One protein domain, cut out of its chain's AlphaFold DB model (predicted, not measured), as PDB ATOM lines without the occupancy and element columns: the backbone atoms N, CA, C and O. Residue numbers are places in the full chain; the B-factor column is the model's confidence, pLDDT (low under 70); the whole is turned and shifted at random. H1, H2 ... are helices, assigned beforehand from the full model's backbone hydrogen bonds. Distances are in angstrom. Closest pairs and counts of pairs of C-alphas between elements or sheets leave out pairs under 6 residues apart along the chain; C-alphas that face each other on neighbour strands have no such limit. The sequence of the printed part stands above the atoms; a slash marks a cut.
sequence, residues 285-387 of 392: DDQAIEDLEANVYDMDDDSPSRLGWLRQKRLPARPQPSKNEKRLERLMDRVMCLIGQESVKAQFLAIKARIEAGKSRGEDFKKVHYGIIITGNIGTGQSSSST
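This is residues 285 to 387 of the 392 residues of an uncharacterized protein of Aspergillus niger (strain CBS 513.88 / FGSC A1513) (UniProt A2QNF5). Three helices, H2, H3 and H4, make a loose up-and-down bundle, their centres in a triangle, and H1 packs at a steep tilt on the part of H3 near its last residues. The helices come together mainly near one end, where H3 ends and H4 begins; from the last residue of H4 a long stretch without a named element, residues 362 to 387, folds back along the length of H4. The printed part has 103 residues, with four named helices in the order H1, H2, H3, H4 and no named strand; the class is all helix, with 54 residues in the helices. The whole is compact, with a radius of gyration of the C-alphas of 14.4 A and spans of 41 by 30 by 29 A. Residues 314 to 320, 322 to 327 and 356 to 362 stick out from the rest.

Begin with H4, residues 342 to 361, the longest helix. Look next at H3, residues 323 to 336: the two helices only just touch, with 3 pairs of C-alphas within 8 A, through residues 332 to 336 of H3 and 345 to 348 of H4 alone. Their closest C-alphas are those of Met 336 and Lys 345, 6.2 A apart. They form a helical hairpin, running opposite ways at a shallow tilt of 25 degrees. Turn to H2, residues 304 to 313, which touches residues 342 to 349 of H4 alone; the closest C-alphas are those of Ser 305 and Ala 346, at 5.8 A. H2 and H4 run the same way at a shallow tilt of 34 degrees, only just short of steep. H2 touches H3 too, at residues 332 to 336 of H3 alone, with the C-alphas of Arg 306 and Met 336 closest at 4.9 A. H2 and H3 are also a helical hairpin, opposite ways at a shallow tilt of 26 degrees. H2, H3 and H4 are the bundle, up and down, each running against the one before it in the chain. Farther out, H1, residues 286 to 295, touches residues 330 to 334 of H3 alone, the closest C-alphas being those of Glu 293 and Arg 330, 6.9 A apart. H1 and H3 run the same way at a steep tilt of 57 degrees. H1 is apart from H2 and from H4. In H2, H3 and H4 each O i to N i+4 pair is within hydrogen-bond range; in H1, 4 of 6 are.

Find C-alpha 342 at (6.631, 30.276, -42.981); from there H4 runs 28.4 A to C-alpha 361 at (9.250, 28.511, -14.801), with z rising. H3 runs 20.1 A from Lys 323 to Met 336, with z falling. H1 begins at C-alpha 286, (13.215, 54.647, -35.796), and runs 14.7 A to Asn 295. H2 runs 14.4 A from Pro 304 to Lys 313.

The two C-alphas farthest apart in the domain, those of Ala 317 and Ile 378, are 41.7 A apart. The printed part has no cut. The link from H3 to H4 is tight, and those from H1 to H2 and from H2 to H3 are short; no link is long. The C-alphas of residues 362 to 387 lie 12 to 23 A from the mean of the C-alphas. The mean pLDDT of the printed part is 71.2, and 45 residues are under 70: residues 285 to 300, 316 to 319, 324 and 364 to 387.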
ATOM      1  N   ASP A 285      16.667  53.426 -38.740       42.47
ATOM      2  CA  ASP A 285      15.988  54.691 -38.473       42.47
ATOM      3  C   ASP A 285      14.659  54.375 -37.780       42.47
ATOM      4  O   ASP A 285      13.860  53.606 -38.318       42.47
ATOM      5  N   ASP A 286      14.418  54.942 -36.591       48.97
ATOM      6  CA  ASP A 286      13.215  54.647 -35.796       48.97
ATOM      7  C   ASP A 286      11.919  54.903 -36.594       48.97
ATOM      8  O   ASP A 286      10.930  54.196 -36.409       48.97
ATOM      9  N   GLN A 287      11.953  55.827 -37.564       49.44
ATOM     10  CA  GLN A 287      10.852  56.086 -38.497       49.44
ATOM     11  C   GLN A 287      10.492  54.858 -39.352       49.44
ATOM     12  O   GLN A 287       9.324  54.509 -39.472       49.44
ATOM     13  N   ALA A 288      11.490  54.135 -39.872       47.59
ATOM     14  CA  ALA A 288      11.281  52.910 -40.648       47.59
ATOM     15  C   ALA A 288      10.852  51.707 -39.779       47.59
ATOM     16  O   ALA A 288      10.508  50.647 -40.306       47.59
ATOM     17  N   ILE A 289      10.888  51.848 -38.448       48.06
ATOM     18  CA  ILE A 289      10.276  50.906 -37.502       48.06
ATOM     19  C   ILE A 289       8.805  51.284 -37.273       48.06
ATOM     20  O   ILE A 289       7.942  50.409 -37.278       48.06
ATOM     21  N   GLU A 290       8.523  52.576 -37.090       54.84
ATOM     22  CA  GLU A 290       7.186  53.121 -36.822       54.84
ATOM     23  C   GLU A 290       6.228  52.926 -38.012       54.84
ATOM     24  O   GLU A 290       5.116  52.425 -37.830       54.84
ATOM     25  N   ASP A 291       6.699  53.184 -39.236       53.25
ATOM     26  CA  ASP A 291       5.941  52.964 -40.477       53.25
ATOM     27  C   ASP A 291       5.598  51.472 -40.696       53.25
ATOM     28  O   ASP A 291       4.577  51.138 -41.304       53.25
ATOM     29  N   LEU A 292       6.418  50.550 -40.173       51.88
ATOM     30  CA  LEU A 292       6.120  49.115 -40.184       51.88
ATOM     31  C   LEU A 292       5.125  48.729 -39.082       51.88
ATOM     32  O   LEU A 292       4.197  47.968 -39.346       51.88
ATOM     33  N   GLU A 293       5.287  49.257 -37.864       56.25
ATOM     34  CA  GLU A 293       4.400  48.975 -36.724       56.25
ATOM     35  C   GLU A 293       2.944  49.396 -37.007       56.25
ATOM     36  O   GLU A 293       2.015  48.711 -36.570       56.25
ATOM     37  N   ALA A 294       2.742  50.448 -37.812       55.62
ATOM     38  CA  ALA A 294       1.435  50.839 -38.340       55.62
ATOM     39  C   ALA A 294       0.835  49.787 -39.298       55.62
ATOM     40  O   ALA A 294      -0.282  49.314 -39.089       55.62
ATOM     41  N   ASN A 295       1.589  49.379 -40.324       58.41
ATOM     42  CA  ASN A 295       1.079  48.557 -41.429       58.41
ATOM     43  C   ASN A 295       0.936  47.058 -41.097       58.41
ATOM     44  O   ASN A 295       0.315  46.309 -41.853       58.41
ATOM     45  N   VAL A 296       1.459  46.588 -39.957       62.50
ATOM     46  CA  VAL A 296       1.382  45.169 -39.558       62.50
ATOM     47  C   VAL A 296      -0.055  44.654 -39.456       62.50
ATOM     48  O   VAL A 296      -0.280  43.477 -39.738       62.50
ATOM     49  N   TYR A 297      -1.043  45.474 -39.099       64.69
ATOM     50  CA  TYR A 297      -2.436  45.010 -39.039       64.69
ATOM     51  C   TYR A 297      -3.132  44.962 -40.404       64.69
ATOM     52  O   TYR A 297      -4.017  44.125 -40.575       64.69
ATOM     53  N   ASP A 298      -2.670  45.764 -41.366       67.25
ATOM     54  CA  ASP A 298      -3.395  46.066 -42.608       67.25
ATOM     55  C   ASP A 298      -2.798  45.376 -43.855       67.25
ATOM     56  O   ASP A 298      -3.317  45.529 -44.955       67.25
ATOM     57  N   MET A 299      -1.728  44.581 -43.706       69.88
ATOM     58  CA  MET A 299      -1.232  43.703 -44.780       69.88
ATOM     59  C   MET A 299      -2.142  42.486 -45.028       69.88
ATOM     60  O   MET A 299      -2.381  41.693 -44.108       69.88
ATOM     61  N   ASP A 300      -2.496  42.259 -46.297       69.50
ATOM     62  CA  ASP A 300      -3.214  41.085 -46.828       69.50
ATOM     63  C   ASP A 300      -2.353  39.793 -46.849       69.50
ATOM     64  O   ASP A 300      -2.171  39.139 -47.876       69.50
ATOM     65  N   ASP A 301      -1.787  39.419 -45.700       74.19
ATOM     66  CA  ASP A 301      -1.063  38.158 -45.491       74.19
ATOM     67  C   ASP A 301      -1.769  37.328 -44.399       74.19
ATOM     68  O   ASP A 301      -1.691  37.635 -43.208       74.19
ATOM     69  N   ASP A 302      -2.452  36.259 -44.814       80.56
ATOM     70  CA  ASP A 302      -3.147  35.296 -43.944       80.56
ATOM     71  C   ASP A 302      -2.241  34.128 -43.481       80.56
ATOM     72  O   ASP A 302      -2.730  33.088 -43.027       80.56
ATOM     73  N   SER A 303      -0.910  34.250 -43.591       83.50
ATOM     74  CA  SER A 303       0.009  33.162 -43.219       83.50
ATOM     75  C   SER A 303      -0.189  32.685 -41.764       83.50
ATOM     76  O   SER A 303      -0.345  33.510 -40.850       83.50
ATOM     77  N   PRO A 304      -0.179  31.358 -41.498       85.31
ATOM     78  CA  PRO A 304      -0.558  30.811 -40.192       85.31
ATOM     79  C   PRO A 304       0.241  31.384 -39.020       85.31
ATOM     80  O   PRO A 304      -0.337  31.677 -37.969       85.31
ATOM     81  N   SER A 305       1.543  31.608 -39.196       86.31
ATOM     82  CA  SER A 305       2.395  32.217 -38.175       86.31
ATOM     83  C   SER A 305       2.065  33.692 -37.935       86.31
ATOM     84  O   SER A 305       2.013  34.115 -36.780       86.31
ATOM     85  N   ARG A 306       1.753  34.472 -38.977       85.56
ATOM     86  CA  ARG A 306       1.320  35.874 -38.835       85.56
ATOM     87  C   ARG A 306      -0.019  35.960 -38.099       85.56
ATOM     88  O   ARG A 306      -0.145  36.721 -37.139       85.56
ATOM     89  N   LEU A 307      -0.986  35.110 -38.446       85.38
ATOM     90  CA  LEU A 307      -2.254  35.002 -37.713       85.38
ATOM     91  C   LEU A 307      -2.053  34.514 -36.265       85.38
ATOM     92  O   LEU A 307      -2.720  35.002 -35.350       85.38
ATOM     93  N   GLY A 308      -1.121  33.587 -36.032       84.69
ATOM     94  CA  GLY A 308      -0.720  33.125 -34.701       84.69
ATOM     95  C   GLY A 308      -0.099  34.237 -33.851       84.69
ATOM     96  O   GLY A 308      -0.466  34.407 -32.687       84.69
ATOM     97  N   TRP A 309       0.773  35.049 -34.443       89.00
ATOM     98  CA  TRP A 309       1.374  36.225 -33.820       89.00
ATOM     99  C   TRP A 309       0.330  37.285 -33.449       89.00
ATOM    100  O   TRP A 309       0.271  37.723 -32.298       89.00
ATOM    101  N   LEU A 310      -0.567  37.632 -34.377       84.94
ATOM    102  CA  LEU A 310      -1.649  38.591 -34.129       84.94
ATOM    103  C   LEU A 310      -2.617  38.105 -33.036       84.94
ATOM    104  O   LEU A 310      -3.106  38.913 -32.246       84.94
ATOM    105  N   ARG A 311      -2.865  36.790 -32.926       85.81
ATOM    106  CA  ARG A 311      -3.596  36.207 -31.784       85.81
ATOM    107  C   ARG A 311      -2.850  36.417 -30.466       85.81
ATOM    108  O   ARG A 311      -3.492  36.777 -29.486       85.81
ATOM    109  N   GLN A 312      -1.524  36.253 -30.438       83.06
ATOM    110  CA  GLN A 312      -0.720  36.498 -29.236       83.06
ATOM    111  C   GLN A 312      -0.688  37.982 -28.830       83.06
ATOM    112  O   GLN A 312      -0.854  38.263 -27.646       83.06
ATOM    113  N   LYS A 313      -0.540  38.932 -29.772       81.62
ATOM    114  CA  LYS A 313      -0.598  40.383 -29.470       81.62
ATOM    115  C   LYS A 313      -1.952  40.817 -28.894       81.62
ATOM    116  O   LYS A 313      -2.007  41.729 -28.079       81.62
ATOM    117  N   ARG A 314      -3.045  40.161 -29.299       79.06
ATOM    118  CA  ARG A 314      -4.414  40.467 -28.840       79.06
ATOM    119  C   ARG A 314      -4.763  39.910 -27.452       79.06
ATOM    120  O   ARG A 314      -5.860  40.191 -26.979       79.06
ATOM    121  N   LEU A 315      -3.893  39.133 -26.795       75.62
ATOM    122  CA  LEU A 315      -4.154  38.601 -25.447       75.62
ATOM    123  C   LEU A 315      -4.038  39.722 -24.390       75.62
ATOM    124  O   LEU A 315      -2.926  40.150 -24.084       75.62
ATOM    125  N   PRO A 316      -5.142  40.176 -23.762       52.31
ATOM    126  CA  PRO A 316      -5.164  41.405 -22.957       52.31
ATOM    127  C   PRO A 316      -4.612  41.224 -21.528       52.31
ATOM    128  O   PRO A 316      -4.928  42.004 -20.636       52.31
ATOM    129  N   ALA A 317      -3.840  40.160 -21.285       54.78
ATOM    130  CA  ALA A 317      -3.448  39.698 -19.951       54.78
ATOM    131  C   ALA A 317      -1.994  40.028 -19.562       54.78
ATOM    132  O   ALA A 317      -1.580  39.715 -18.446       54.78
ATOM    133  N   ARG A 318      -1.201  40.635 -20.456       60.19
ATOM    134  CA  ARG A 318       0.179  41.041 -20.141       60.19
ATOM    135  C   ARG A 318       0.208  42.350 -19.328       60.19
ATOM    136  O   ARG A 318      -0.496  43.296 -19.680       60.19
ATOM    137  N   PRO A 319       1.057  42.446 -18.283       66.69
ATOM    138  CA  PRO A 319       1.506  43.727 -17.735       66.69
ATOM    139  C   PRO A 319       2.146  44.615 -18.817       66.69
ATOM    140  O   PRO A 319       2.470  44.136 -19.901       66.69
ATOM    141  N   GLN A 320       2.369  45.900 -18.518       71.31
ATOM    142  CA  GLN A 320       3.079  46.822 -19.420       71.31
ATOM    143  C   GLN A 320       4.415  46.209 -19.893       71.31
ATOM    144  O   GLN A 320       5.290  46.005 -19.047       71.31
ATOM    145  N   PRO A 321       4.599  45.930 -21.201       71.75
ATOM    146  CA  PRO A 321       5.785  45.221 -21.665       71.75
ATOM    147  C   PRO A 321       7.036  46.083 -21.482       71.75
ATOM    148  O   PRO A 321       7.026  47.300 -21.725       71.75
ATOM    149  N   SER A 322       8.121  45.446 -21.036       76.31
ATOM    150  CA  SER A 322       9.397  46.117 -20.775       76.31
ATOM    151  C   SER A 322      10.056  46.606 -22.069       76.31
ATOM    152  O   SER A 322       9.638  46.259 -23.178       76.31
ATOM    153  N   LYS A 323      11.125  47.410 -21.961       73.38
ATOM    154  CA  LYS A 323      11.871  47.916 -23.132       73.38
ATOM    155  C   LYS A 323      12.352  46.776 -24.045       73.38
ATOM    156  O   LYS A 323      12.312  46.919 -25.267       73.38
ATOM    157  N   ASN A 324      12.754  45.645 -23.464       68.25
ATOM    158  CA  ASN A 324      13.244  44.486 -24.212       68.25
ATOM    159  C   ASN A 324      12.096  43.663 -24.813       68.25
ATOM    160  O   ASN A 324      12.244  43.134 -25.912       68.25
ATOM    161  N   GLU A 325      10.931  43.605 -24.159       75.62
ATOM    162  CA  GLU A 325       9.742  42.976 -24.747       75.62
ATOM    163  C   GLU A 325       9.164  43.800 -25.904       75.62
ATOM    164  O   GLU A 325       8.898  43.231 -26.955       75.62
ATOM    165  N   LYS A 326       9.107  45.133 -25.793       76.25
ATOM    166  CA  LYS A 326       8.714  46.023 -26.906       76.25
ATOM    167  C   LYS A 326       9.672  45.917 -28.104       76.25
ATOM    168  O   LYS A 326       9.232  45.907 -29.252       76.25
ATOM    169  N   ARG A 327      10.984  45.775 -27.858       73.06
ATOM    170  CA  ARG A 327      11.980  45.476 -28.910       73.06
ATOM    171  C   ARG A 327      11.749  44.101 -29.560       73.06
ATOM    172  O   ARG A 327      11.899  43.986 -30.774       73.06
ATOM    173  N   LEU A 328      11.354  43.083 -28.790       78.75
ATOM    174  CA  LEU A 328      11.025  41.749 -29.309       78.75
ATOM    175  C   LEU A 328       9.702  41.729 -30.097       78.75
ATOM    176  O   LEU A 328       9.628  41.077 -31.133       78.75
ATOM    177  N   GLU A 329       8.678  42.453 -29.644       83.00
ATOM    178  CA  GLU A 329       7.386  42.572 -30.330       83.00
ATOM    179  C   GLU A 329       7.556  43.202 -31.719       83.00
ATOM    180  O   GLU A 329       7.120  42.608 -32.702       83.00
ATOM    181  N   ARG A 330       8.320  44.297 -31.828       79.06
ATOM    182  CA  ARG A 330       8.672  44.935 -33.112       79.06
ATOM    183  C   ARG A 330       9.490  44.039 -34.049       79.06
ATOM    184  O   ARG A 330       9.308  44.079 -35.265       79.06
ATOM    185  N   LEU A 331      10.393  43.216 -33.506       79.75
ATOM    186  CA  LEU A 331      11.124  42.220 -34.298       79.75
ATOM    187  C   LEU A 331      10.173  41.154 -34.862       79.75
ATOM    188  O   LEU A 331      10.270  40.812 -36.040       79.75
ATOM    189  N   MET A 332       9.251  40.654 -34.038       85.75
ATOM    190  CA  MET A 332       8.244  39.688 -34.472       85.75
ATOM    191  C   MET A 332       7.305  40.284 -35.517       85.75
ATOM    192  O   MET A 332       7.092  39.656 -36.545       85.75
ATOM    193  N   ASP A 333       6.816  41.507 -35.309       83.81
ATOM    194  CA  ASP A 333       6.007  42.242 -36.282       83.81
ATOM    195  C   ASP A 333       6.683  42.280 -37.667       83.81
ATOM    196  O   ASP A 333       6.086  41.846 -38.653       83.81
ATOM    197  N   ARG A 334       7.968  42.665 -37.734       79.38
ATOM    198  CA  ARG A 334       8.762  42.660 -38.978       79.38
ATOM    199  C   ARG A 334       8.864  41.269 -39.612       79.38
ATOM    200  O   ARG A 334       8.609  41.129 -40.804       79.38
ATOM    201  N   VAL A 335       9.226  40.243 -38.835       83.19
ATOM    202  CA  VAL A 335       9.384  38.860 -39.335       83.19
ATOM    203  C   VAL A 335       8.055  38.291 -39.844       83.19
ATOM    204  O   VAL A 335       8.027  37.570 -40.840       83.19
ATOM    205  N   MET A 336       6.940  38.643 -39.204       85.44
ATOM    206  CA  MET A 336       5.605  38.200 -39.608       85.44
ATOM    207  C   MET A 336       5.076  38.928 -40.846       85.44
ATOM    208  O   MET A 336       4.216  38.373 -41.520       85.44
ATOM    209  N   CYS A 337       5.609  40.105 -41.176       82.31
ATOM    210  CA  CYS A 337       5.324  40.847 -42.411       82.31
ATOM    211  C   CYS A 337       6.200  40.440 -43.611       82.31
ATOM    212  O   CYS A 337       6.071  41.024 -44.685       82.31
ATOM    213  N   LEU A 338       7.080  39.441 -43.471       79.75
ATOM    214  CA  LEU A 338       7.796  38.865 -44.612       79.75
ATOM    215  C   LEU A 338       6.844  38.001 -45.449       79.75
ATOM    216  O   LEU A 338       6.181  37.113 -44.917       79.75
ATOM    217  N   ILE A 339       6.789  38.220 -46.763       77.88
ATOM    218  CA  ILE A 339       5.955  37.403 -47.655       77.88
ATOM    219  C   ILE A 339       6.589  36.007 -47.792       77.88
ATOM    220  O   ILE A 339       7.743  35.865 -48.200       77.88
ATOM    221  N   GLY A 340       5.832  34.963 -47.443       75.19
ATOM    222  CA  GLY A 340       6.325  33.582 -47.401       75.19
ATOM    223  C   GLY A 340       7.195  33.283 -46.171       75.19
ATOM    224  O   GLY A 340       6.917  33.755 -45.074       75.19
ATOM    225  N   GLN A 341       8.229  32.448 -46.341       80.94
ATOM    226  CA  GLN A 341       9.184  32.049 -45.285       80.94
ATOM    227  C   GLN A 341       8.541  31.507 -43.987       80.94
ATOM    228  O   GLN A 341       9.059  31.697 -42.885       80.94
ATOM    229  N   GLU A 342       7.427  30.779 -44.111       86.88
ATOM    230  CA  GLU A 342       6.631  30.276 -42.981       86.88
ATOM    231  C   GLU A 342       7.434  29.401 -41.999       86.88
ATOM    232  O   GLU A 342       7.206  29.451 -40.793       86.88
ATOM    233  N   SER A 343       8.436  28.657 -42.478       81.25
ATOM    234  CA  SER A 343       9.361  27.891 -41.629       81.25
ATOM    235  C   SER A 343      10.206  28.780 -40.708       81.25
ATOM    236  O   SER A 343      10.449  28.413 -39.558       81.25
ATOM    237  N   VAL A 344      10.619  29.961 -41.178       83.69
ATOM    238  CA  VAL A 344      11.341  30.961 -40.379       83.69
ATOM    239  C   VAL A 344      10.381  31.624 -39.393       83.69
ATOM    240  O   VAL A 344      10.683  31.676 -38.200       83.69
ATOM    241  N   LYS A 345       9.190  32.047 -39.846       87.12
ATOM    242  CA  LYS A 345       8.151  32.617 -38.966       87.12
ATOM    243  C   LYS A 345       7.808  31.660 -37.808       87.12
ATOM    244  O   LYS A 345       7.826  32.064 -36.643       87.12
ATOM    245  N   ALA A 346       7.601  30.376 -38.102       87.25
ATOM    246  CA  ALA A 346       7.308  29.350 -37.104       87.25
ATOM    247  C   ALA A 346       8.450  29.146 -36.087       87.25
ATOM    248  O   ALA A 346       8.184  29.005 -34.892       87.25
ATOM    249  N   GLN A 347       9.719  29.186 -36.517       85.69
ATOM    250  CA  GLN A 347      10.868  29.119 -35.600       85.69
ATOM    251  C   GLN A 347      10.919  30.322 -34.649       85.69
ATOM    252  O   GLN A 347      11.139  30.144 -33.450       85.69
ATOM    253  N   PHE A 348      10.658  31.534 -35.146       86.19
ATOM    254  CA  PHE A 348      10.580  32.731 -34.307       86.19
ATOM    255  C   PHE A 348       9.461  32.614 -33.252       86.19
ATOM    256  O   PHE A 348       9.708  32.861 -32.067       86.19
ATOM    257  N   LEU A 349       8.264  32.143 -33.630       88.94
ATOM    258  CA  LEU A 349       7.184  31.861 -32.671       88.94
ATOM    259  C   LEU A 349       7.579  30.811 -31.626       88.94
ATOM    260  O   LEU A 349       7.309  31.009 -30.440       88.94
ATOM    261  N   ALA A 350       8.238  29.723 -32.036       87.25
ATOM    262  CA  ALA A 350       8.702  28.680 -31.125       87.25
ATOM    263  C   ALA A 350       9.750  29.204 -30.124       87.25
ATOM    264  O   ALA A 350       9.703  28.862 -28.942       87.25
ATOM    265  N   ILE A 351      10.653  30.087 -30.565       84.81
ATOM    266  CA  ILE A 351      11.652  30.731 -29.700       84.81
ATOM    267  C   ILE A 351      10.978  31.667 -28.689       84.81
ATOM    268  O   ILE A 351      11.296  31.581 -27.502       84.81
ATOM    269  N   LYS A 352       9.993  32.489 -29.091       85.62
ATOM    270  CA  LYS A 352       9.208  33.264 -28.112       85.62
ATOM    271  C   LYS A 352       8.472  32.347 -27.140       85.62
ATOM    272  O   LYS A 352       8.548  32.590 -25.941       85.62
ATOM    273  N   ALA A 353       7.786  31.309 -27.619       86.31
ATOM    274  CA  ALA A 353       7.048  30.390 -26.754       86.31
ATOM    275  C   ALA A 353       7.972  29.717 -25.723       86.31
ATOM    276  O   ALA A 353       7.593  29.565 -24.563       86.31
ATOM    277  N   ARG A 354       9.215  29.396 -26.108       84.31
ATOM    278  CA  ARG A 354      10.255  28.894 -25.200       84.31
ATOM    279  C   ARG A 354      10.713  29.943 -24.178       84.31
ATOM    280  O   ARG A 354      10.846  29.606 -23.007       84.31
ATOM    281  N   ILE A 355      10.907  31.201 -24.581       81.06
ATOM    282  CA  ILE A 355      11.224  32.306 -23.654       81.06
ATOM    283  C   ILE A 355      10.058  32.551 -22.678       81.06
ATOM    284  O   ILE A 355      10.269  32.714 -21.482       81.06
ATOM    285  N   GLU A 356       8.816  32.525 -23.151       82.31
ATOM    286  CA  GLU A 356       7.617  32.721 -22.329       82.31
ATOM    287  C   GLU A 356       7.388  31.549 -21.353       82.31
ATOM    288  O   GLU A 356       7.064  31.772 -20.186       82.31
ATOM    289  N   ALA A 357       7.665  30.312 -21.780       83.94
ATOM    290  CA  ALA A 357       7.638  29.124 -20.926       83.94
ATOM    291  C   ALA A 357       8.767  29.101 -19.879       83.94
ATOM    292  O   ALA A 357       8.524  28.734 -18.733       83.94
ATOM    293  N   GLY A 358       9.988  29.519 -20.227       81.44
ATOM    294  CA  GLY A 358      11.063  29.645 -19.241       81.44
ATOM    295  C   GLY A 358      10.794  30.777 -18.240       81.44
ATOM    296  O   GLY A 358      11.043  30.611 -17.047       81.44
ATOM    297  N   LYS A 359      10.177  31.892 -18.675       80.06
ATOM    298  CA  LYS A 359       9.746  32.980 -17.775       80.06
ATOM    299  C   LYS A 359       8.728  32.484 -16.746       80.06
ATOM    300  O   LYS A 359       8.884  32.784 -15.567       80.06
ATOM    301  N   SER A 360       7.733  31.688 -17.149       80.75
ATOM    302  CA  SER A 360       6.751  31.122 -16.206       80.75
ATOM    303  C   SER A 360       7.321  30.031 -15.288       80.75
ATOM    304  O   SER A 360       6.739  29.755 -14.242       80.75
ATOM    305  N   ARG A 361       8.481  29.455 -15.634       84.38
ATOM    306  CA  ARG A 361       9.250  28.511 -14.801       84.38
ATOM    307  C   ARG A 361      10.277  29.175 -13.877       84.38
ATOM    308  O   ARG A 361      10.850  28.487 -13.039       84.38
ATOM    309  N   GLY A 362      10.524  30.479 -14.024       76.44
ATOM    310  CA  GLY A 362      11.590  31.183 -13.301       76.44
ATOM    311  C   GLY A 362      13.003  30.833 -13.786       76.44
ATOM    312  O   GLY A 362      13.945  30.873 -12.997       76.44
ATOM    313  N   GLU A 363      13.163  30.454 -15.058       77.06
ATOM    314  CA  GLU A 363      14.468  30.119 -15.641       77.06
ATOM    315  C   GLU A 363      15.378  31.358 -15.746       77.06
ATOM    316  O   GLU A 363      14.973  32.431 -16.200       77.06
ATOM    317  N   ASP A 364      16.639  31.208 -15.335       64.75
ATOM    318  CA  ASP A 364      17.602  32.308 -15.212       64.75
ATOM    319  C   ASP A 364      18.260  32.625 -16.571       64.75
ATOM    320  O   ASP A 364      19.380  32.205 -16.886       64.75
ATOM    321  N   PHE A 365      17.526  33.356 -17.419       65.94
ATOM    322  CA  PHE A 365      17.884  33.659 -18.815       65.94
ATOM    323  C   PHE A 365      19.243  34.346 -19.021       65.94
ATOM    324  O   PHE A 365      19.711  34.417 -20.156       65.94
ATOM    325  N   LYS A 366      19.911  34.822 -17.962       62.41
ATOM    326  CA  LYS A 366      21.225  35.497 -18.025       62.41
ATOM    327  C   LYS A 366      22.312  34.632 -18.666       62.41
ATOM    328  O   LYS A 366      23.303  35.153 -19.160       62.41
ATOM    329  N   LYS A 367      22.108  33.310 -18.692       56.06
ATOM    330  CA  LYS A 367      23.008  32.326 -19.318       56.06
ATOM    331  C   LYS A 367      22.494  31.763 -20.650       56.06
ATOM    332  O   LYS A 367      23.172  30.926 -21.241       56.06
ATOM    333  N   VAL A 368      21.308  32.164 -21.119       58.94
ATOM    334  CA  VAL A 368      20.609  31.515 -22.243       58.94
ATOM    335  C   VAL A 368      20.492  32.463 -23.436       58.94
ATOM    336  O   VAL A 368      19.489  33.150 -23.628       58.94
ATOM    337  N   HIS A 369      21.533  32.490 -24.268       64.00
ATOM    338  CA  HIS A 369      21.562  33.299 -25.487       64.00
ATOM    339  C   HIS A 369      20.875  32.578 -26.658       64.00
ATOM    340  O   HIS A 369      21.415  31.635 -27.234       64.00
ATOM    341  N   TYR A 370      19.690  33.056 -27.042       64.94
ATOM    342  CA  TYR A 370      18.948  32.570 -28.210       64.94
ATOM    343  C   TYR A 370      19.469  33.190 -29.516       64.94
ATOM    344  O   TYR A 370      18.850  34.094 -30.074       64.94
ATOM    345  N   GLY A 371      20.619  32.705 -29.990       61.94
ATOM    346  CA  GLY A 371      21.169  33.078 -31.294       61.94
ATOM    347  C   GLY A 371      20.418  32.410 -32.449       61.94
ATOM    348  O   GLY A 371      20.318  31.185 -32.496       61.94
ATOM    349  N   ILE A 372      19.923  33.210 -33.397       63.19
ATOM    350  CA  ILE A 372      19.322  32.738 -34.654       63.19
ATOM    351  C   ILE A 372      20.310  33.010 -35.791       63.19
ATOM    352  O   ILE A 372      20.803  34.132 -35.924       63.19
ATOM    353  N   ILE A 373      20.581  31.999 -36.618       67.19
ATOM    354  CA  ILE A 373      21.395  32.114 -37.835       67.19
ATOM    355  C   ILE A 373      20.504  31.733 -39.017       67.19
ATOM    356  O   ILE A 373      20.015  30.608 -39.083       67.19
ATOM    357  N   ILE A 374      20.287  32.670 -39.939       66.75
ATOM    358  CA  ILE A 374      19.513  32.447 -41.165       66.75
ATOM    359  C   ILE A 374      20.504  32.220 -42.310       66.75
ATOM    360  O   ILE A 374      21.374  33.055 -42.549       66.75
ATOM    361  N   THR A 375      20.377  31.095 -43.010       66.50
ATOM    362  CA  THR A 375      21.218  30.713 -44.156       66.50
ATOM    363  C   THR A 375      20.362  30.429 -45.392       66.50
ATOM    364  O   THR A 375      19.145  30.275 -45.306       66.50
ATOM    365  N   GLY A 376      20.987  30.424 -46.569       63.31
ATOM    366  CA  GLY A 376      20.318  30.344 -47.868       63.31
ATOM    367  C   GLY A 376      21.155  31.014 -48.959       63.31
ATOM    368  O   GLY A 376      22.259  31.491 -48.689       63.31
ATOM    369  N   ASN A 377      20.627  31.063 -50.179       62.66
ATOM    370  CA  ASN A 377      21.358  31.574 -51.339       62.66
ATOM    371  C   ASN A 377      21.177  33.092 -51.508       62.66
ATOM    372  O   ASN A 377      20.199  33.684 -51.049       62.66
ATOM    373  N   ILE A 378      22.097  33.726 -52.240       62.12
ATOM    374  CA  ILE A 378      21.937  35.119 -52.684       62.12
ATOM    375  C   ILE A 378      20.594  35.246 -53.423       62.12
ATOM    376  O   ILE A 378      20.258  34.417 -54.266       62.12
ATOM    377  N   GLY A 379      19.803  36.261 -53.064       54.12
ATOM    378  CA  GLY A 379      18.451  36.470 -53.591       54.12
ATOM    379  C   GLY A 379      17.310  35.871 -52.756       54.12
ATOM    380  O   GLY A 379      16.177  36.300 -52.934       54.12
ATOM    381  N   THR A 380      17.552  34.986 -51.773       56.28
ATOM    382  CA  THR A 380      16.469  34.423 -50.922       56.28
ATOM    383  C   THR A 380      15.941  35.384 -49.842       56.28
ATOM    384  O   THR A 380      15.417  34.945 -48.821       56.28
ATOM    385  N   GLY A 381      16.113  36.695 -50.024       54.22
ATOM    386  CA  GLY A 381      15.595  37.722 -49.117       54.22
ATOM    387  C   GLY A 381      16.293  37.840 -47.758       54.22
ATOM    388  O   GLY A 381      15.724  38.401 -46.828       54.22
ATOM    389  N   GLN A 382      17.532  37.359 -47.608       55.38
ATOM    390  CA  GLN A 382      18.299  37.537 -46.361       55.38
ATOM    391  C   GLN A 382      18.458  39.018 -45.986       55.38
ATOM    392  O   GLN A 382      18.270  39.382 -44.828       55.38
ATOM    393  N   SER A 383      18.729  39.881 -46.967       49.53
ATOM    394  CA  SER A 383      18.765  41.337 -46.799       49.53
ATOM    395  C   SER A 383      17.365  41.953 -46.697       49.53
ATOM    396  O   SER A 383      17.143  42.768 -45.807       49.53
ATOM    397  N   SER A 384      16.393  41.539 -47.522       43.75
ATOM    398  CA  SER A 384      15.015  42.059 -47.454       43.75
ATOM    399  C   SER A 384      14.215  41.572 -46.237       43.75
ATOM    400  O   SER A 384      13.201  42.175 -45.908       43.75
ATOM    401  N   SER A 385      14.732  40.624 -45.444       46.88
ATOM    402  CA  SER A 385      14.296  40.414 -44.051       46.88
ATOM    403  C   SER A 385      14.405  41.694 -43.201       46.88
ATOM    404  O   SER A 385      13.698  41.870 -42.209       46.88
ATOM    405  N   SER A 386      15.286  42.613 -43.616       41.62
ATOM    406  CA  SER A 386      15.457  43.953 -43.058       41.62
ATOM    407  C   SER A 386      14.764  45.054 -43.877       41.62
ATOM    408  O   SER A 386      14.779  46.196 -43.426       41.62
ATOM    409  N   THR A 387      14.104  44.748 -45.000       35.84
ATOM    410  CA  THR A 387      13.469  45.746 -45.881       35.84
ATOM    411  C   THR A 387      12.192  45.197 -46.528       35.84
ATOM    412  O   THR A 387      12.227  44.659 -47.635       35.84
TER     413      THR A 387